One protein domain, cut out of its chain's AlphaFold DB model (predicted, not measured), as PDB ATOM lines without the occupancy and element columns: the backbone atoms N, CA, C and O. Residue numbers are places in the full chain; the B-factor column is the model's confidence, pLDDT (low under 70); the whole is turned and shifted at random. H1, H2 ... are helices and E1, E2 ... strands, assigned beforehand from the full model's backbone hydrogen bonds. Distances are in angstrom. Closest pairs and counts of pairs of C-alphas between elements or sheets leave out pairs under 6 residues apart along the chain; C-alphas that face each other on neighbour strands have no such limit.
ATOM      1  N   TRP A 240     175.251 143.187 208.198       94.81
ATOM      2  CA  TRP A 240     175.599 141.862 208.697       94.81
ATOM      3  C   TRP A 240     174.716 141.525 209.892       94.81
ATOM      4  O   TRP A 240     174.439 142.386 210.728       94.81
ATOM      5  N   SER A 241     174.304 140.272 209.997       88.88
ATOM      6  CA  SER A 241     173.621 139.767 211.186       88.88
ATOM      7  C   SER A 241     174.657 139.239 212.183       88.88
ATOM      8  O   SER A 241     175.709 138.716 211.795       88.88
ATOM      9  N   ASP A 242     174.374 139.369 213.474       87.56
ATOM     10  CA  ASP A 242     174.854 138.415 214.475       87.56
ATOM     11  C   ASP A 242     173.663 137.615 215.034       87.56
ATOM     12  O   ASP A 242     172.559 137.683 214.493       87.56
ATOM     13  N   ASN A 243     173.885 136.792 216.062       84.50
ATOM     14  CA  ASN A 243     172.839 135.922 216.607       84.50
ATOM     15  C   ASN A 243     171.684 136.689 217.276       84.50
ATOM     16  O   ASN A 243     170.631 136.091 217.494       84.50
ATOM     17  N   ASP A 244     171.886 137.963 217.623       76.44
ATOM     18  CA  ASP A 244     170.961 138.751 218.435       76.44
ATOM     19  C   ASP A 244     170.414 139.981 217.677       76.44
ATOM     20  O   ASP A 244     169.285 140.399 217.947       76.44
ATOM     21  N   GLN A 245     171.178 140.586 216.747       88.00
ATOM     22  CA  GLN A 245     170.780 141.804 216.015       88.00
ATOM     23  C   GLN A 245     171.293 141.887 214.559       88.00
ATOM     24  O   GLN A 245     172.422 141.517 214.233       88.00
ATOM     25  N   ASP A 246     170.474 142.495 213.692       90.00
ATOM     26  CA  ASP A 246     170.875 142.969 212.359       90.00
ATOM     27  C   ASP A 246     171.599 144.321 212.457       90.00
ATOM     28  O   ASP A 246     171.024 145.341 212.854       90.00
ATOM     29  N   HIS A 247     172.855 144.362 212.017       92.56
ATOM     30  CA  HIS A 247     173.652 145.583 211.944       92.56
ATOM     31  C   HIS A 247     173.665 146.139 210.524       92.56
ATOM     32  O   HIS A 247     173.874 145.420 209.551       92.56
ATOM     33  N   VAL A 248     173.536 147.461 210.406       94.75
ATOM     34  CA  VAL A 248     173.724 148.191 209.144       94.75
ATOM     35  C   VAL A 248     174.841 149.212 209.335       94.75
ATOM     36  O   VAL A 248     174.869 149.944 210.333       94.75
ATOM     37  N   LEU A 249     175.772 149.280 208.381       95.44
ATOM     38  CA  LEU A 249     176.956 150.132 208.486       95.44
ATOM     39  C   LEU A 249     176.581 151.622 208.600       95.44
ATOM     40  O   LEU A 249     177.060 152.284 209.532       95.44
ATOM     41  N   CYS A 250     175.660 152.116 207.760       95.56
ATOM     42  CA  CYS A 250     174.936 153.377 207.971       95.56
ATOM     43  C   CYS A 250     173.457 153.301 207.530       95.56
ATOM     44  O   CYS A 250     173.136 152.738 206.492       95.56
ATOM     45  N   ARG A 251     172.536 153.917 208.294       93.19
ATOM     46  CA  ARG A 251     171.065 153.823 208.090       93.19
ATOM     47  C   ARG A 251     170.502 154.557 206.854       93.19
ATOM     48  O   ARG A 251     169.289 154.628 206.694       93.19
ATOM     49  N   GLY A 252     171.343 155.141 206.005       93.00
ATOM     50  CA  GLY A 252     170.920 155.903 204.828       93.00
ATOM     51  C   GLY A 252     172.094 156.223 203.899       93.00
ATOM     52  O   GLY A 252     173.248 156.082 204.318       93.00
ATOM     53  N   PRO A 253     171.828 156.617 202.640       92.75
ATOM     54  CA  PRO A 253     172.860 156.828 201.631       92.75
ATOM     55  C   PRO A 253     173.828 157.947 202.031       92.75
ATOM     56  O   PRO A 253     173.433 159.019 202.487       92.75
ATOM     57  N   CYS A 254     175.121 157.694 201.846       94.19
ATOM     58  CA  CYS A 254     176.168 158.643 202.191       94.19
ATOM     59  C   CYS A 254     176.416 159.618 201.032       94.19
ATOM     60  O   CYS A 254     176.702 159.190 199.917       94.19
ATOM     61  N   GLY A 255     176.368 160.925 201.309       92.69
ATOM     62  CA  GLY A 255     176.655 161.979 200.324       92.69
ATOM     63  C   GLY A 255     178.135 162.133 199.938       92.69
ATOM     64  O   GLY A 255     178.464 163.018 199.157       92.69
ATOM     65  N   SER A 256     179.037 161.313 200.487       93.62
ATOM     66  CA  SER A 256     180.453 161.275 200.102       93.62
ATOM     67  C   SER A 256     180.690 160.275 198.968       93.62
ATOM     68  O   SER A 256     180.059 159.216 198.927       93.62
ATOM     69  N   SER A 257     181.660 160.561 198.100       91.75
ATOM     70  CA  SER A 257     182.160 159.589 197.126       91.75
ATOM     71  C   SER A 257     182.807 158.381 197.819       91.75
ATOM     72  O   SER A 257     183.494 158.497 198.841       91.75
ATOM     73  N   GLY A 258     182.566 157.197 197.263       90.69
ATOM     74  CA  GLY A 258     183.266 155.964 197.585       90.69
ATOM     75  C   GLY A 258     184.595 155.933 196.844       90.69
ATOM     76  O   GLY A 258     184.670 155.436 195.731       90.69
ATOM     77  N   ALA A 259     185.628 156.519 197.450       79.00
ATOM     78  CA  ALA A 259     186.905 156.787 196.785       79.00
ATOM     79  C   ALA A 259     187.736 155.535 196.445       79.00
ATOM     80  O   ALA A 259     188.685 155.649 195.680       79.00
ATOM     81  N   ASN A 260     187.417 154.370 197.018       81.00
ATOM     82  CA  ASN A 260     188.044 153.092 196.677       81.00
ATOM     83  C   ASN A 260     187.005 151.956 196.704       81.00
ATOM     84  O   ASN A 260     186.108 151.983 197.559       81.00
ATOM     85  N   PRO A 261     187.150 150.927 195.846       90.62
ATOM     86  CA  PRO A 261     186.504 149.638 196.061       90.62
ATOM     87  C   PRO A 261     187.021 149.002 197.360       90.62
ATOM     88  O   PRO A 261     188.213 149.058 197.661       90.62
ATOM     89  N   TYR A 262     186.119 148.404 198.132       92.00
ATOM     90  CA  TYR A 262     186.415 147.751 199.402       92.00
ATOM     91  C   TYR A 262     185.817 146.343 199.397       92.00
ATOM     92  O   TYR A 262     184.614 146.184 199.180       92.00
ATOM     93  N   THR A 263     186.652 145.329 199.620       93.00
ATOM     94  CA  THR A 263     186.214 143.930 199.677       93.00
ATOM     95  C   THR A 263     185.545 143.647 201.022       93.00
ATOM     96  O   THR A 263     186.128 143.899 202.078       93.00
ATOM     97  N   LEU A 264     184.316 143.144 200.978       93.44
ATOM     98  CA  LEU A 264     183.560 142.681 202.139       93.44
ATOM     99  C   LEU A 264     183.891 141.215 202.438       93.44
ATOM    100  O   LEU A 264     184.423 140.494 201.592       93.44
ATOM    101  N   LEU A 265     183.521 140.753 203.631       91.94
ATOM    102  CA  LEU A 265     183.365 139.320 203.869       91.94
ATOM    103  C   LEU A 265     182.192 138.792 203.027       91.94
ATOM    104  O   LEU A 265     181.211 139.499 202.810       91.94
ATOM    105  N   GLU A 266     182.285 137.544 202.572       85.56
ATOM    106  CA  GLU A 266     181.279 136.888 201.717       85.56
ATOM    107  C   GLU A 266     179.881 136.865 202.369       85.56
ATOM    108  O   GLU A 266     178.870 137.095 201.715       85.56
ATOM    109  N   GLU A 267     179.849 136.711 203.692       87.75
ATOM    110  CA  GLU A 267     178.673 136.777 204.574       87.75
ATOM    111  C   GLU A 267     178.095 138.195 204.795       87.75
ATOM    112  O   GLU A 267     176.940 138.325 205.198       87.75
ATOM    113  N   ASP A 268     178.867 139.252 204.510       92.00
ATOM    114  CA  ASP A 268     178.447 140.662 204.621       92.00
ATOM    115  C   ASP A 268     178.029 141.253 203.249       92.00
ATOM    116  O   ASP A 268     177.602 142.412 203.154       92.00
ATOM    117  N   ALA A 269     178.184 140.481 202.166       83.44
ATOM    118  CA  ALA A 269     177.908 140.902 200.798       83.44
ATOM    119  C   ALA A 269     176.403 140.864 200.473       83.44
ATOM    120  O   ALA A 269     175.667 139.959 200.863       83.44
ATOM    121  N   VAL A 270     175.923 141.849 199.705       74.44
ATOM    122  CA  VAL A 270     174.513 141.937 199.297       74.44
ATOM    123  C   VAL A 270     174.406 141.815 197.781       74.44
ATOM    124  O   VAL A 270     174.854 142.703 197.061       74.44
ATOM    125  N   LYS A 271     173.742 140.742 197.320       70.19
ATOM    126  CA  LYS A 271     173.579 140.363 195.900       70.19
ATOM    127  C   LYS A 271     174.919 140.101 195.198       70.19
ATOM    128  O   LYS A 271     175.246 140.778 194.230       70.19
ATOM    129  N   ASP A 272     175.686 139.152 195.728       71.19
ATOM    130  CA  ASP A 272     176.894 138.553 195.125       71.19
ATOM    131  C   ASP A 272     178.079 139.513 194.846       71.19
ATOM    132  O   ASP A 272     179.187 139.083 194.525       71.19
ATOM    133  N   CYS A 273     177.900 140.819 195.061       77.38
ATOM    134  CA  CYS A 273     178.950 141.830 195.021       77.38
ATOM    135  C   CYS A 273     179.790 141.805 196.307       77.38
ATOM    136  O   CYS A 273     179.523 142.541 197.259       77.38
ATOM    137  N   SER A 274     180.862 141.010 196.306       87.44
ATOM    138  CA  SER A 274     181.889 140.996 197.362       87.44
ATOM    139  C   SER A 274     182.729 142.282 197.443       87.44
ATOM    140  O   SER A 274     183.544 142.426 198.351       87.44
ATOM    141  N   VAL A 275     182.540 143.237 196.523       92.06
ATOM    142  CA  VAL A 275     183.278 144.506 196.449       92.06
ATOM    143  C   VAL A 275     182.295 145.674 196.361       92.06
ATOM    144  O   VAL A 275     181.439 145.704 195.478       92.06
ATOM    145  N   VAL A 276     182.440 146.667 197.245       95.25
ATOM    146  CA  VAL A 276     181.587 147.869 197.286       95.25
ATOM    147  C   VAL A 276     182.408 149.148 197.465       95.25
ATOM    148  O   VAL A 276     183.421 149.160 198.159       95.25
ATOM    149  N   ALA A 277     181.981 150.261 196.865       95.75
ATOM    150  CA  ALA A 277     182.686 151.539 196.992       95.75
ATOM    151  C   ALA A 277     182.355 152.232 198.329       95.75
ATOM    152  O   ALA A 277     181.228 152.695 198.534       95.75
ATOM    153  N   LEU A 278     183.330 152.344 199.239       95.81
ATOM    154  CA  LEU A 278     183.156 152.994 200.548       95.81
ATOM    155  C   LEU A 278     183.925 154.314 200.633       95.81
ATOM    156  O   LEU A 278     185.045 154.447 200.140       95.81
ATOM    157  N   CYS A 279     183.337 155.315 201.294       96.44
ATOM    158  CA  CYS A 279     184.084 156.509 201.681       96.44
ATOM    159  C   CYS A 279     185.019 156.178 202.865       96.44
ATOM    160  O   CYS A 279     184.721 155.254 203.632       96.44
ATOM    161  N   PRO A 280     186.112 156.939 203.087       94.69
ATOM    162  CA  PRO A 280     187.099 156.624 204.127       94.69
ATOM    163  C   PRO A 280     186.517 156.462 205.539       94.69
ATOM    164  O   PRO A 280     187.032 155.674 206.327       94.69
ATOM    165  N   LYS A 281     185.418 157.166 205.852       95.75
ATOM    166  CA  LYS A 281     184.702 156.999 207.122       95.75
ATOM    167  C   LYS A 281     184.029 155.627 207.221       95.75
ATOM    168  O   LYS A 281     184.242 154.930 208.203       95.75
ATOM    169  N   HIS A 282     183.242 155.229 206.220       97.06
ATOM    170  CA  HIS A 282     182.498 153.968 206.278       97.06
ATOM    171  C   HIS A 282     183.393 152.735 206.120       97.06
ATOM    172  O   HIS A 282     183.098 151.719 206.738       97.06
ATOM    173  N   ALA A 283     184.518 152.833 205.405       95.56
ATOM    174  CA  ALA A 283     185.545 151.789 205.424       95.56
ATOM    175  C   ALA A 283     186.096 151.562 206.849       95.56
ATOM    176  O   ALA A 283     186.166 150.429 207.319       95.56
ATOM    177  N   LEU A 284     186.414 152.642 207.575       93.31
ATOM    178  CA  LEU A 284     186.924 152.570 208.949       93.31
ATOM    179  C   LEU A 284     185.846 152.141 209.963       93.31
ATOM    180  O   LEU A 284     186.138 151.361 210.870       93.31
ATOM    181  N   ASP A 285     184.599 152.596 209.803       94.56
ATOM    182  CA  ASP A 285     183.466 152.140 210.620       94.56
ATOM    183  C   ASP A 285     183.158 150.645 210.386       94.56
ATOM    184  O   ASP A 285     182.795 149.956 211.339       94.56
ATOM    185  N   TYR A 286     183.330 150.126 209.159       95.50
ATOM    186  CA  TYR A 286     183.182 148.697 208.847       95.50
ATOM    187  C   TYR A 286     184.291 147.873 209.498       95.50
ATOM    188  O   TYR A 286     183.985 146.956 210.264       95.50
ATOM    189  N   GLU A 287     185.560 148.259 209.294       91.00
ATOM    190  CA  GLU A 287     186.693 147.622 209.971       91.00
ATOM    191  C   GLU A 287     186.472 147.557 211.479       91.00
ATOM    192  O   GLU A 287     186.622 146.493 212.073       91.00
ATOM    193  N   LYS A 288     186.104 148.679 212.107       91.56
ATOM    194  CA  LYS A 288     185.938 148.744 213.558       91.56
ATOM    195  C   LYS A 288     184.802 147.834 214.032       91.56
ATOM    196  O   LYS A 288     185.035 146.942 214.844       91.56
ATOM    197  N   LYS A 289     183.588 148.022 213.501       91.19
ATOM    198  CA  LYS A 289     182.399 147.286 213.958       91.19
ATOM    199  C   LYS A 289     182.523 145.774 213.718       91.19
ATOM    200  O   LYS A 289     182.234 144.999 214.628       91.19
ATOM    201  N   ARG A 290     182.980 145.341 212.534       88.69
ATOM    202  CA  ARG A 290     183.068 143.910 212.185       88.69
ATOM    203  C   ARG A 290     184.271 143.223 212.848       88.69
ATOM    204  O   ARG A 290     184.128 142.116 213.364       88.69
ATOM    205  N   ARG A 291     185.443 143.874 212.922       72.12
ATOM    206  CA  ARG A 291     186.656 143.277 213.527       72.12
ATOM    207  C   ARG A 291     186.556 143.141 215.049       72.12
ATOM    208  O   ARG A 291     187.097 142.177 215.590       72.12
ATOM    209  N   ASP A 292     185.852 144.042 215.738       75.38
ATOM    210  CA  ASP A 292     185.620 143.908 217.184       75.38
ATOM    211  C   ASP A 292     184.632 142.759 217.500       75.38
ATOM    212  O   ASP A 292     184.885 141.982 218.426       75.38
ATOM    213  N   LEU A 293     183.594 142.543 216.675       78.88
ATOM    214  CA  LEU A 293     182.722 141.356 216.763       78.88
ATOM    215  C   LEU A 293     183.496 140.045 216.520       78.88
ATOM    216  O   LEU A 293     183.378 139.097 217.301       78.88
ATOM    217  N   LEU A 294     184.348 140.002 215.487       75.88
ATOM    218  CA  LEU A 294     185.180 138.830 215.181       75.88
ATOM    219  C   LEU A 294     186.205 138.517 216.283       75.88
ATOM    220  O   LEU A 294     186.468 137.349 216.559       75.88
ATOM    221  N   ARG A 295     186.745 139.527 216.979       67.56
ATOM    222  CA  ARG A 295     187.577 139.310 218.180       67.56
ATOM    223  C   ARG A 295     186.777 138.680 219.322       67.56
ATOM    224  O   ARG A 295     187.267 137.755 219.973       67.56
ATOM    225  N   GLY A 296     185.541 139.138 219.532       66.69
ATOM    226  CA  GLY A 296     184.627 138.590 220.537       66.69
ATOM    227  C   GLY A 296     184.244 137.125 220.290       66.69
ATOM    228  O   GLY A 296     184.115 136.359 221.250       66.69
ATOM    229  N   SER A 297     184.104 136.705 219.027       62.72
ATOM    230  CA  SER A 297     183.823 135.307 218.669       62.72
ATOM    231  C   SER A 297     185.085 134.433 218.649       62.72
ATOM    232  O   SER A 297     185.043 133.305 219.148       62.72
ATOM    233  N   ALA A 298     186.220 134.955 218.169       54.84
ATOM    234  CA  ALA A 298     187.501 134.248 218.140       54.84
ATOM    235  C   ALA A 298     187.963 133.842 219.545       54.84
ATOM    236  O   ALA A 298     188.187 132.657 219.786       54.84
ATOM    237  N   HIS A 299     187.998 134.773 220.506       51.62
ATOM    238  CA  HIS A 299     188.429 134.459 221.875       51.62
ATOM    239  C   HIS A 299     187.462 133.492 222.595       51.62
ATOM    240  O   HIS A 299     187.862 132.715 223.465       51.62
ATOM    241  N   ARG A 300     186.179 133.471 222.193       52.12
ATOM    242  CA  ARG A 300     185.185 132.506 222.695       52.12
ATOM    243  C   ARG A 300     185.392 131.106 222.094       52.12
ATOM    244  O   ARG A 300     185.304 130.126 222.830       52.12
ATOM    245  N   ARG A 301     185.734 131.001 220.799       53.50
ATOM    246  CA  ARG A 301     186.151 129.740 220.145       53.50
ATOM    247  C   ARG A 301     187.471 129.210 220.709       53.50
ATOM    248  O   ARG A 301     187.572 128.019 220.970       53.50
ATOM    249  N   GLU A 302     188.445 130.082 220.939       54.50
ATOM    250  CA  GLU A 302     189.756 129.756 221.506       54.50
ATOM    251  C   GLU A 302     189.625 129.172 222.922       54.50
ATOM    252  O   GLU A 302     190.109 128.068 223.176       54.50
ATOM    253  N   ARG A 303     188.853 129.825 223.807       51.59
ATOM    254  CA  ARG A 303     188.492 129.261 225.121       51.59
ATOM    255  C   ARG A 303     187.763 127.920 225.008       51.59
ATOM    256  O   ARG A 303     188.080 127.010 225.766       51.59
ATOM    257  N   LEU A 304     186.817 127.772 224.074       55.69
ATOM    258  CA  LEU A 304     186.106 126.504 223.860       55.69
ATOM    259  C   LEU A 304     187.031 125.379 223.378       55.69
ATOM    260  O   LEU A 304     186.881 124.251 223.837       55.69
ATOM    261  N   LEU A 305     187.999 125.664 222.504       61.44
ATOM    262  CA  LEU A 305     189.005 124.693 222.064       61.44
ATOM    263  C   LEU A 305     189.942 124.297 223.211       61.44
ATOM    264  O   LEU A 305     190.197 123.106 223.391       61.44
ATOM    265  N   TYR A 306     190.375 125.256 224.034       54.00
ATOM    266  CA  TYR A 306     191.174 124.984 225.233       54.00
ATOM    267  C   TYR A 306     190.409 124.111 226.241       54.00
ATOM    268  O   TYR A 306     190.953 123.140 226.764       54.00
ATOM    269  N   LEU A 307     189.117 124.396 226.453       52.25
ATOM    270  CA  LEU A 307     188.246 123.595 227.313       52.25
ATOM    271  C   LEU A 307     188.042 122.180 226.748       52.25
ATOM    272  O   LEU A 307     188.122 121.203 227.487       52.25
TER     273      LEU A 307
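This is residues 240 to 307 of the 1124 residues of the protein "Hypothetical protein" of Symbiodinium pilosum (UniProt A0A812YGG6). A small head is built of the two-stranded hairpin E2 and E3, the long links before and within it, and the first part of the one long helix H1, whose residues 294 to 307 stick out as a free arm. The short strand E1 lies in the head, apart from both the hairpin and the helix. The printed part has 68 residues with three named strands and one named helix, in the order E1, E2, E3, H1; the sheet E2 - E3 is antiparallel and the class is mixed, helices and strands. The whole is loose, with a radius of gyration of the C-alphas of 14.2 A, and a rod spanning 48 by 22 by 19 A, its length made by the helix arm.

E2 is residues 260 to 263, beginning at C-alpha 260 at (188.044, 153.092, 196.677), and E3 is residues 275 to 278. H1 is residues 280 to 307, 40.4 A from first to last C-alpha, ending at C-alpha 307 at (188.246, 123.595, 227.313). E1 is residues 246 to 248, beginning at C-alpha 246 at (170.875, 142.969, 212.359).

E2 and E3 form a hairpin of antiparallel neighbours, their directions 135 degrees apart; N 262 and O 276 are 2.8 A apart and N 276 and O 262 are 3.0 A apart, both within hydrogen-bond range. The closest C-alphas of E2 and H1 are those of Tyr 262 and Ala 283, 7.3 A apart. E1 is apart from E2, E3 and H1 and pairs with no named strand, but residues 246 to 247 of E1 pair antiparallel with residues 240 to 241. In H1, 23 of 24 O i to N i+4 pairs are within hydrogen-bond range.

The C-alphas of Gly 255 and Leu 307, the two farthest apart, are 48.3 A apart. Without residues 294 to 307 the body spans 32 by 21 by 20 A. The printed part has no cut; the links E1 to E2 and E2 to E3 are long, and E3 to H1 is tight. The mean pLDDT of the printed part is 82.7, and residues 295 to 307 are under 70.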